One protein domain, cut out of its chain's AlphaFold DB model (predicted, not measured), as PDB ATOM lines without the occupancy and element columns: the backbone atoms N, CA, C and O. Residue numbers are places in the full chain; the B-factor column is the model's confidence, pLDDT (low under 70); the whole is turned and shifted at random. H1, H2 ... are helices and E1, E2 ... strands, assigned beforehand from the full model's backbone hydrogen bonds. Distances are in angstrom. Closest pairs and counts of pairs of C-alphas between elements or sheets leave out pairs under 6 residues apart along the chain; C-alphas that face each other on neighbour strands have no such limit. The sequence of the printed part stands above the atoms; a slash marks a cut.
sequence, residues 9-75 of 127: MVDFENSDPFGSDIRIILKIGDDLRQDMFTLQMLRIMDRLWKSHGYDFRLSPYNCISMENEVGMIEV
ATOM      1  N   MET A   9     498.116 491.627 440.668       96.44
ATOM      2  CA  MET A   9     497.263 492.585 439.973       96.44
ATOM      3  C   MET A   9     497.308 492.267 438.483       96.44
ATOM      4  O   MET A   9     498.402 492.180 437.925       96.44
ATOM      5  N   VAL A  10     496.148 492.060 437.864       96.56
ATOM      6  CA  VAL A  10     496.037 491.749 436.438       96.56
ATOM      7  C   VAL A  10     495.164 492.803 435.774       96.56
ATOM      8  O   VAL A  10     493.989 492.943 436.118       96.56
ATOM      9  N   ASP A  11     495.767 493.521 434.833       95.44
ATOM     10  CA  ASP A  11     495.126 494.538 434.005       95.44
ATOM     11  C   ASP A  11     494.761 493.937 432.644       95.44
ATOM     12  O   ASP A  11     495.583 493.266 432.014       95.44
ATOM     13  N   PHE A  12     493.539 494.185 432.187       94.81
ATOM     14  CA  PHE A  12     493.041 493.781 430.879       94.81
ATOM     15  C   PHE A  12     492.616 495.010 430.087       94.81
ATOM     16  O   PHE A  12     491.806 495.806 430.562       94.81
ATOM     17  N   GLU A  13     493.113 495.105 428.858       93.88
ATOM     18  CA  GLU A  13     492.668 496.108 427.896       93.88
ATOM     19  C   GLU A  13     491.299 495.714 427.337       93.88
ATOM     20  O   GLU A  13     491.098 494.583 426.870       93.88
ATOM     21  N   ASN A  14     490.345 496.639 427.392       93.25
ATOM     22  CA  ASN A  14     489.024 496.394 426.839       93.25
ATOM     23  C   ASN A  14     489.031 496.606 425.319       93.25
ATOM     24  O   ASN A  14     489.390 497.666 424.819       93.25
ATOM     25  N   SER A  15     488.605 495.590 424.564       94.31
ATOM     26  CA  SER A  15     488.484 495.707 423.105       94.31
ATOM     27  C   SER A  15     487.320 496.603 422.669       94.31
ATOM     28  O   SER A  15     487.291 497.040 421.519       94.31
ATOM     29  N   ASP A  16     486.344 496.847 423.547       94.06
ATOM     30  CA  ASP A  16     485.288 497.826 423.307       94.06
ATOM     31  C   ASP A  16     485.842 499.244 423.532       94.06
ATOM     32  O   ASP A  16     486.192 499.573 424.667       94.06
ATOM     33  N   PRO A  17     485.877 500.116 422.505       90.94
ATOM     34  CA  PRO A  17     486.395 501.477 422.639       90.94
ATOM     35  C   PRO A  17     485.578 502.368 423.589       90.94
ATOM     36  O   PRO A  17     486.033 503.456 423.939       90.94
ATOM     37  N   PHE A  18     484.369 501.952 423.978       92.75
ATOM     38  CA  PHE A  18     483.539 502.653 424.960       92.75
ATOM     39  C   PHE A  18     483.573 502.003 426.350       92.75
ATOM     40  O   PHE A  18     483.020 502.565 427.298       92.75
ATOM     41  N   GLY A  19     484.194 500.829 426.478       88.25
ATOM     42  CA  GLY A  19     484.336 500.112 427.735       88.25
ATOM     43  C   GLY A  19     485.560 500.577 428.520       88.25
ATOM     44  O   GLY A  19     486.590 500.919 427.949       88.25
ATOM     45  N   SER A  20     485.465 500.569 429.849       89.56
ATOM     46  CA  SER A  20     486.648 500.720 430.697       89.56
ATOM     47  C   SER A  20     487.468 499.433 430.697       89.56
ATOM     48  O   SER A  20     486.905 498.334 430.634       89.56
ATOM     49  N   ASP A  21     488.784 499.576 430.835       92.12
ATOM     50  CA  ASP A  21     489.685 498.465 431.132       92.12
ATOM     51  C   ASP A  21     489.241 497.725 432.398       92.12
ATOM     52  O   ASP A  21     488.592 498.285 433.289       92.12
ATOM     53  N   ILE A  22     489.569 496.438 432.460       91.62
ATOM     54  CA  ILE A  22     489.158 495.563 433.557       91.62
ATOM     55  C   ILE A  22     490.388 495.242 434.389       91.62
ATOM     56  O   ILE A  22     491.392 494.767 433.864       91.62
ATOM     57  N   ARG A  23     490.295 495.437 435.704       95.62
ATOM     58  CA  ARG A  23     491.363 495.087 436.637       95.62
ATOM     59  C   ARG A  23     490.862 494.122 437.700       95.62
ATOM     60  O   ARG A  23     489.816 494.327 438.319       95.62
ATOM     61  N   ILE A  24     491.640 493.070 437.936       96.88
ATOM     62  CA  ILE A  24     491.357 492.073 438.972       96.88
ATOM     63  C   ILE A  24     492.576 491.840 439.859       96.88
ATOM     64  O   ILE A  24     493.725 491.929 439.429       96.88
ATOM     65  N   ILE A  25     492.307 491.450 441.099       97.94
ATOM     66  CA  ILE A  25     493.292 490.889 442.014       97.94
ATOM     67  C   ILE A  25     493.106 489.376 442.020       97.94
ATOM     68  O   ILE A  25     492.096 488.869 442.508       97.94
ATOM     69  N   LEU A  26     494.097 488.650 441.515       97.75
ATOM     70  CA  LEU A  26     494.164 487.200 441.622       97.75
ATOM     71  C   LEU A  26     494.850 486.824 442.940       97.75
ATOM     72  O   LEU A  26     495.998 487.208 443.190       97.75
ATOM     73  N   LYS A  27     494.157 486.048 443.778       97.81
ATOM     74  CA  LYS A  27     494.709 485.498 445.019       97.81
ATOM     75  C   LYS A  27     494.863 483.987 444.902       97.81
ATOM     76  O   LYS A  27     493.924 483.288 444.527       97.81
ATOM     77  N   ILE A  28     496.053 483.508 445.251       96.69
ATOM     78  CA  ILE A  28     496.412 482.091 445.301       96.69
ATOM     79  C   ILE A  28     496.985 481.827 446.696       96.69
ATOM     80  O   ILE A  28     497.891 482.539 447.127       96.69
ATOM     81  N   GLY A  29     496.452 480.830 447.400       96.31
ATOM     82  CA  GLY A  29     496.783 480.513 448.792       96.31
ATOM     83  C   GLY A  29     495.891 481.196 449.837       96.31
ATOM     84  O   GLY A  29     496.186 481.101 451.025       96.31
ATOM     85  N   ASP A  30     494.817 481.880 449.422       96.12
ATOM     86  CA  ASP A  30     493.821 482.480 450.320       96.12
ATOM     87  C   ASP A  30     492.425 481.900 450.025       96.12
ATOM     88  O   ASP A  30     491.977 481.875 448.878       96.12
ATOM     89  N   ASP A  31     491.701 481.482 451.064       97.00
ATOM     90  CA  ASP A  31     490.306 481.047 450.948       97.00
ATOM     91  C   ASP A  31     489.345 482.246 450.928       97.00
ATOM     92  O   ASP A  31     489.081 482.869 451.956       97.00
ATOM     93  N   LEU A  32     488.790 482.551 449.752       97.94
ATOM     94  CA  LEU A  32     487.879 483.682 449.540       97.94
ATOM     95  C   LEU A  32     486.397 483.378 449.810       97.94
ATOM     96  O   LEU A  32     485.542 484.233 449.563       97.94
ATOM     97  N   ARG A  33     486.041 482.184 450.301       98.06
ATOM     98  CA  ARG A  33     484.627 481.821 450.521       98.06
ATOM     99  C   ARG A  33     483.940 482.740 451.533       98.06
ATOM    100  O   ARG A  33     482.784 483.112 451.330       98.06
ATOM    101  N   GLN A  34     484.644 483.134 452.596       97.69
ATOM    102  CA  GLN A  34     484.098 484.029 453.619       97.69
ATOM    103  C   GLN A  34     483.907 485.460 453.090       97.69
ATOM    104  O   GLN A  34     482.853 486.059 453.322       97.69
ATOM    105  N   ASP A  35     484.880 485.998 452.352       97.56
ATOM    106  CA  ASP A  35     484.789 487.307 451.697       97.56
ATOM    107  C   ASP A  35     483.622 487.349 450.702       97.56
ATOM    108  O   ASP A  35     482.789 488.256 450.752       97.56
ATOM    109  N   MET A  36     483.511 486.324 449.850       97.88
ATOM    110  CA  MET A  36     482.427 486.182 448.877       97.88
ATOM    111  C   MET A  36     481.051 486.164 449.558       97.88
ATOM    112  O   MET A  36     480.149 486.897 449.148       97.88
ATOM    113  N   PHE A  37     480.890 485.381 450.633       98.19
ATOM    114  CA  PHE A  37     479.650 485.351 451.415       98.19
ATOM    115  C   PHE A  37     479.335 486.711 452.056       98.19
ATOM    116  O   PHE A  37     478.200 487.184 452.005       98.19
ATOM    117  N   THR A  38     480.342 487.377 452.619       98.44
ATOM    118  CA  THR A  38     480.176 488.682 453.274       98.44
ATOM    119  C   THR A  38     479.696 489.742 452.280       98.44
ATOM    120  O   THR A  38     478.726 490.455 452.549       98.44
ATOM    121  N   LEU A  39     480.303 489.802 451.091       98.19
ATOM    122  CA  LEU A  39     479.891 490.722 450.027       98.19
ATOM    123  C   LEU A  39     478.485 490.404 449.504       98.19
ATOM    124  O   LEU A  39     477.716 491.315 449.195       98.19
ATOM    125  N   GLN A  40     478.098 489.125 449.462       98.25
ATOM    126  CA  GLN A  40     476.729 488.732 449.133       98.25
ATOM    127  C   GLN A  40     475.722 489.239 450.175       98.25
ATOM    128  O   GLN A  40     474.676 489.770 449.798       98.25
ATOM    129  N   MET A  41     476.040 489.135 451.467       98.44
ATOM    130  CA  MET A  41     475.190 489.672 452.533       98.44
ATOM    131  C   MET A  41     475.046 491.192 452.429       98.44
ATOM    132  O   MET A  41     473.925 491.694 452.515       98.44
ATOM    133  N   LEU A  42     476.132 491.922 452.144       98.25
ATOM    134  CA  LEU A  42     476.077 493.372 451.913       98.25
ATOM    135  C   LEU A  42     475.168 493.741 450.732       98.25
ATOM    136  O   LEU A  42     474.394 494.686 450.833       98.25
ATOM    137  N   ARG A  43     475.185 492.965 449.640       97.94
ATOM    138  CA  ARG A  43     474.271 493.168 448.496       97.94
ATOM    139  C   ARG A  43     472.810 492.931 448.859       97.94
ATOM    140  O   ARG A  43     471.933 493.621 448.348       97.94
ATOM    141  N   ILE A  44     472.534 491.946 449.712       98.31
ATOM    142  CA  ILE A  44     471.176 491.692 450.206       98.31
ATOM    143  C   ILE A  44     470.714 492.866 451.075       98.31
ATOM    144  O   ILE A  44     469.611 493.367 450.867       98.31
ATOM    145  N   MET A  45     471.558 493.336 451.998       98.50
ATOM    146  CA  MET A  45     471.263 494.497 452.844       98.50
ATOM    147  C   MET A  45     471.011 495.756 452.008       98.50
ATOM    148  O   MET A  45     469.991 496.409 452.199       98.50
ATOM    149  N   ASP A  46     471.873 496.041 451.031       97.94
ATOM    150  CA  ASP A  46     471.732 497.181 450.119       97.94
ATOM    151  C   ASP A  46     470.389 497.158 449.371       97.94
ATOM    152  O   ASP A  46     469.662 498.150 449.351       97.94
ATOM    153  N   ARG A  47     469.989 495.995 448.836       98.06
ATOM    154  CA  ARG A  47     468.682 495.827 448.177       98.06
ATOM    155  C   ARG A  47     467.511 496.059 449.128       98.06
ATOM    156  O   ARG A  47     466.530 496.685 448.732       98.06
ATOM    157  N   LEU A  48     467.600 495.554 450.359       98.50
ATOM    158  CA  LEU A  48     466.560 495.733 451.375       98.50
ATOM    159  C   LEU A  48     466.444 497.194 451.817       98.50
ATOM    160  O   LEU A  48     465.338 497.693 451.981       98.50
ATOM    161  N   TRP A  49     467.554 497.901 451.996       98.50
ATOM    162  CA  TRP A  49     467.524 499.316 452.361       98.50
ATOM    163  C   TRP A  49     466.970 500.175 451.229       98.50
ATOM    164  O   TRP A  49     466.054 500.969 451.461       98.50
ATOM    165  N   LYS A  50     467.419 499.936 449.992       97.75
ATOM    166  CA  LYS A  50     466.926 500.651 448.810       97.75
ATOM    167  C   LYS A  50     465.432 500.437 448.585       97.75
ATOM    168  O   LYS A  50     464.737 501.391 448.243       97.75
ATOM    169  N   SER A  51     464.901 499.238 448.846       98.06
ATOM    170  CA  SER A  51     463.455 498.988 448.737       98.06
ATOM    171  C   SER A  51     462.614 499.757 449.764       98.06
ATOM    172  O   SER A  51     461.417 499.933 449.553       98.06
ATOM    173  N   HIS A  52     463.234 500.257 450.835       97.94
ATOM    174  CA  HIS A  52     462.608 501.110 451.848       97.94
ATOM    175  C   HIS A  52     462.999 502.593 451.703       97.94
ATOM    176  O   HIS A  52     462.738 503.383 452.606       97.94
ATOM    177  N   GLY A  53     463.610 502.985 450.579       97.62
ATOM    178  CA  GLY A  53     463.990 504.373 450.300       97.62
ATOM    179  C   GLY A  53     465.298 504.830 450.951       97.62
ATOM    180  O   GLY A  53     465.576 506.026 450.967       97.62
ATOM    181  N   TYR A  54     466.110 503.906 451.470       97.56
ATOM    182  CA  TYR A  54     467.423 504.207 452.036       97.56
ATOM    183  C   TYR A  54     468.534 503.797 451.062       97.56
ATOM    184  O   TYR A  54     468.820 502.611 450.905       97.56
ATOM    185  N   ASP A  55     469.176 504.776 450.421       95.38
ATOM    186  CA  ASP A  55     470.391 504.560 449.628       95.38
ATOM    187  C   ASP A  55     471.627 504.970 450.441       95.38
ATOM    188  O   ASP A  55     471.952 506.151 450.555       95.38
ATOM    189  N   PHE A  56     472.307 503.983 451.032       94.25
ATOM    190  CA  PHE A  56     473.553 504.189 451.779       94.25
ATOM    191  C   PHE A  56     474.800 504.161 450.894       94.25
ATOM    192  O   PHE A  56     475.909 504.182 451.428       94.25
ATOM    193  N   ARG A  57     474.625 504.107 449.566       91.81
ATOM    194  CA  ARG A  57     475.719 504.207 448.599       91.81
ATOM    195  C   ARG A  57     476.797 503.131 448.791       91.81
ATOM    196  O   ARG A  57     477.997 503.377 448.728       91.81
ATOM    197  N   LEU A  58     476.361 501.902 449.073       93.25
ATOM    198  CA  LEU A  58     477.281 500.774 449.170       93.25
ATOM    199  C   LEU A  58     477.800 500.368 447.787       93.25
ATOM    200  O   LEU A  58     477.017 500.179 446.855       93.25
ATOM    201  N   SER A  59     479.102 500.094 447.720       91.56
ATOM    202  CA  SER A  59     479.790 499.570 446.533       91.56
ATOM    203  C   SER A  59     480.392 498.184 446.813       91.56
ATOM    204  O   SER A  59     481.610 498.052 446.960       91.56
ATOM    205  N   PRO A  60     479.565 497.124 446.958       95.12
ATOM    206  CA  PRO A  60     480.047 495.770 447.215       95.12
ATOM    207  C   PRO A  60     480.662 495.162 445.944       95.12
ATOM    208  O   PRO A  60     479.967 494.521 445.143       95.12
ATOM    209  N   TYR A  61     481.974 495.344 445.795       95.88
ATOM    210  CA  TYR A  61     482.786 494.791 444.709       95.88
ATOM    211  C   TYR A  61     482.669 493.264 444.606       95.88
ATOM    212  O   TYR A  61     482.263 492.570 445.544       95.88
ATOM    213  N   ASN A  62     482.978 492.721 443.434       96.62
ATOM    214  CA  ASN A  62     482.916 491.296 443.160       96.62
ATOM    215  C   ASN A  62     484.082 490.537 443.794       96.62
ATOM    216  O   ASN A  62     485.233 490.959 443.776       96.62
ATOM    217  N   CYS A  63     483.757 489.373 444.342       98.00
ATOM    218  CA  CYS A  63     484.702 488.406 444.868       98.00
ATOM    219  C   CYS A  63     484.174 487.023 444.505       98.00
ATOM    220  O   CYS A  63     482.992 486.744 444.723       98.00
ATOM    221  N   ILE A  64     485.028 486.185 443.928       97.94
ATOM    222  CA  ILE A  64     484.684 484.822 443.539       97.94
ATOM    223  C   ILE A  64     485.764 483.857 444.015       97.94
ATOM    224  O   ILE A  64     486.947 484.026 443.725       97.94
ATOM    225  N   SER A  65     485.342 482.824 444.742       97.62
ATOM    226  CA  SER A  65     486.161 481.642 445.008       97.62
ATOM    227  C   SER A  65     485.968 480.659 443.853       97.62
ATOM    228  O   SER A  65     484.833 480.352 443.494       97.62
ATOM    229  N   MET A  66     487.068 480.222 443.237       95.44
ATOM    230  CA  MET A  66     487.050 479.412 442.010       95.44
ATOM    231  C   MET A  66     487.505 477.972 442.256       95.44
ATOM    232  O   MET A  66     486.890 477.039 441.751       95.44
ATOM    233  N   GLU A  67     488.559 477.793 443.053       94.69
ATOM    234  CA  GLU A  67     489.102 476.494 443.463       94.69
ATOM    235  C   GLU A  67     489.538 476.574 444.939       94.69
ATOM    236  O   GLU A  67     489.360 477.605 445.597       94.69
ATOM    237  N   ASN A  68     490.087 475.491 445.490       96.81
ATOM    238  CA  ASN A  68     490.677 475.490 446.823       96.81
ATOM    239  C   ASN A  68     491.769 476.566 446.936       96.81
ATOM    240  O   ASN A  68     492.789 476.479 446.259       96.81
ATOM    241  N   GLU A  69     491.542 477.555 447.804       96.75
ATOM    242  CA  GLU A  69     492.458 478.679 448.055       96.75
ATOM    243  C   GLU A  69     492.819 479.504 446.803       96.75
ATOM    244  O   GLU A  69     493.861 480.158 446.755       96.75
ATOM    245  N   VAL A  70     491.958 479.491 445.780       97.62
ATOM    246  CA  VAL A  70     492.121 480.300 444.566       97.62
ATOM    247  C   VAL A  70     490.857 481.103 444.306       97.62
ATOM    248  O   VAL A  70     489.739 480.575 444.314       97.62
ATOM    249  N   GLY A  71     491.030 482.388 444.016       98.00
ATOM    250  CA  GLY A  71     489.926 483.232 443.597       98.00
ATOM    251  C   GLY A  71     490.348 484.615 443.125       98.00
ATOM    252  O   GLY A  71     491.528 484.969 443.115       98.00
ATOM    253  N   MET A  72     489.353 485.387 442.705       98.06
ATOM    254  CA  MET A  72     489.535 486.705 442.104       98.06
ATOM    255  C   MET A  72     488.697 487.743 442.843       98.06
ATOM    256  O   MET A  72     487.580 487.460 443.284       98.06
ATOM    257  N   ILE A  73     489.238 488.951 442.949       97.75
ATOM    258  CA  ILE A  73     488.569 490.118 443.520       97.75
ATOM    259  C   ILE A  73     488.587 491.235 442.477       97.75
ATOM    260  O   ILE A  73     489.623 491.505 441.875       97.75
ATOM    261  N   GLU A  74     487.446 491.874 442.260       96.94
ATOM    262  CA  GLU A  74     487.331 493.078 441.437       96.94
ATOM    263  C   GLU A  74     488.072 494.243 442.089       96.94
ATOM    264  O   GLU A  74     487.938 494.486 443.291       96.94
ATOM    265  N   VAL A  75     488.833 494.985 441.288       95.62
ATOM    266  CA  VAL A  75     489.419 496.236 441.757       95.62
ATOM    267  C   VAL A  75     488.411 497.362 441.642       95.62
ATOM    268  O   VAL A  75     487.811 497.579 440.596       95.62
TER     269      VAL A  75
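Overview. This is residues 9 to 75 of the 127 residues of the protein "phosphatidylinositol 4,5-bisphosphate 3-kinase catalytic subunit delta isoform-like" of Galleria mellonella (UniProt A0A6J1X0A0). A small, strongly twisted sheet of four strands and one long helix make an open V: H1 begins over one face of the sheet, covers its edge strand E3 with its first residues, 33 to 40, and then runs on past the sheet, and residues 48 to 53 stick out. The link after H1 folds back to E3. The 67 printed residues hold E1, E2, H1, E3 and E4 along the chain, and the class is mixed, helices and strands. The sheet's order is E1, E2, E4, E3, all antiparallel. The whole is loose and flat, with a radius of gyration of the C-alphas of 14.7 A and spans of 38 by 36 by 13 A.

Arrangement. In the sheet, the inner strands E2, residues 22 to 28, and E4, residues 70 to 74, are antiparallel at 152 degrees, with N 25 and O 73 2.8 A apart, within hydrogen-bond range. E1, residues 9 to 12, is an edge strand and forms a hairpin with E2; N 12 and O 22 are 2.8 A apart. E3, residues 63 to 67, is the other edge strand and forms a hairpin with E4; N 64 and O 72 are 2.9 A apart. H1, residues 33 to 51, is on one face of the sheet, which gives two layers, at a height over the sheet of 6.0 A. It lies over E3 and only just runs along the strands, at 29.8 degrees to E3 on the local plane. Their closest C-alphas, of Met 36 and Cys 63, are 5.1 A apart. H1 and E4 are near each other, with 6 pairs of C-alphas within 10 A. E2, H1 and E3 form a split strand-helix-strand unit, two strands running the same way with E4 between them, and its crossover is right-handed. In H1 every O i to N i+4 pair is within hydrogen-bond range.

Along the chain. E1 begins at C-alpha 9, (497.263, 492.585, 439.973). E2 is 19.3 A long, E3 12.8 A and E4 14.0 A. H1 is 27.3 A long and ends at C-alpha 51, (463.455, 498.988, 448.737). E4 ends at C-alpha 74, (487.331, 493.078, 441.437).

Size, cuts and confidence. The two C-alphas farthest apart, of Gly 29 and Gly 53, are 40.6 A apart. The link from H1 to E3 is long, with 11 residues. The printed part has no cut, and no printed residue is under 70 in pLDDT.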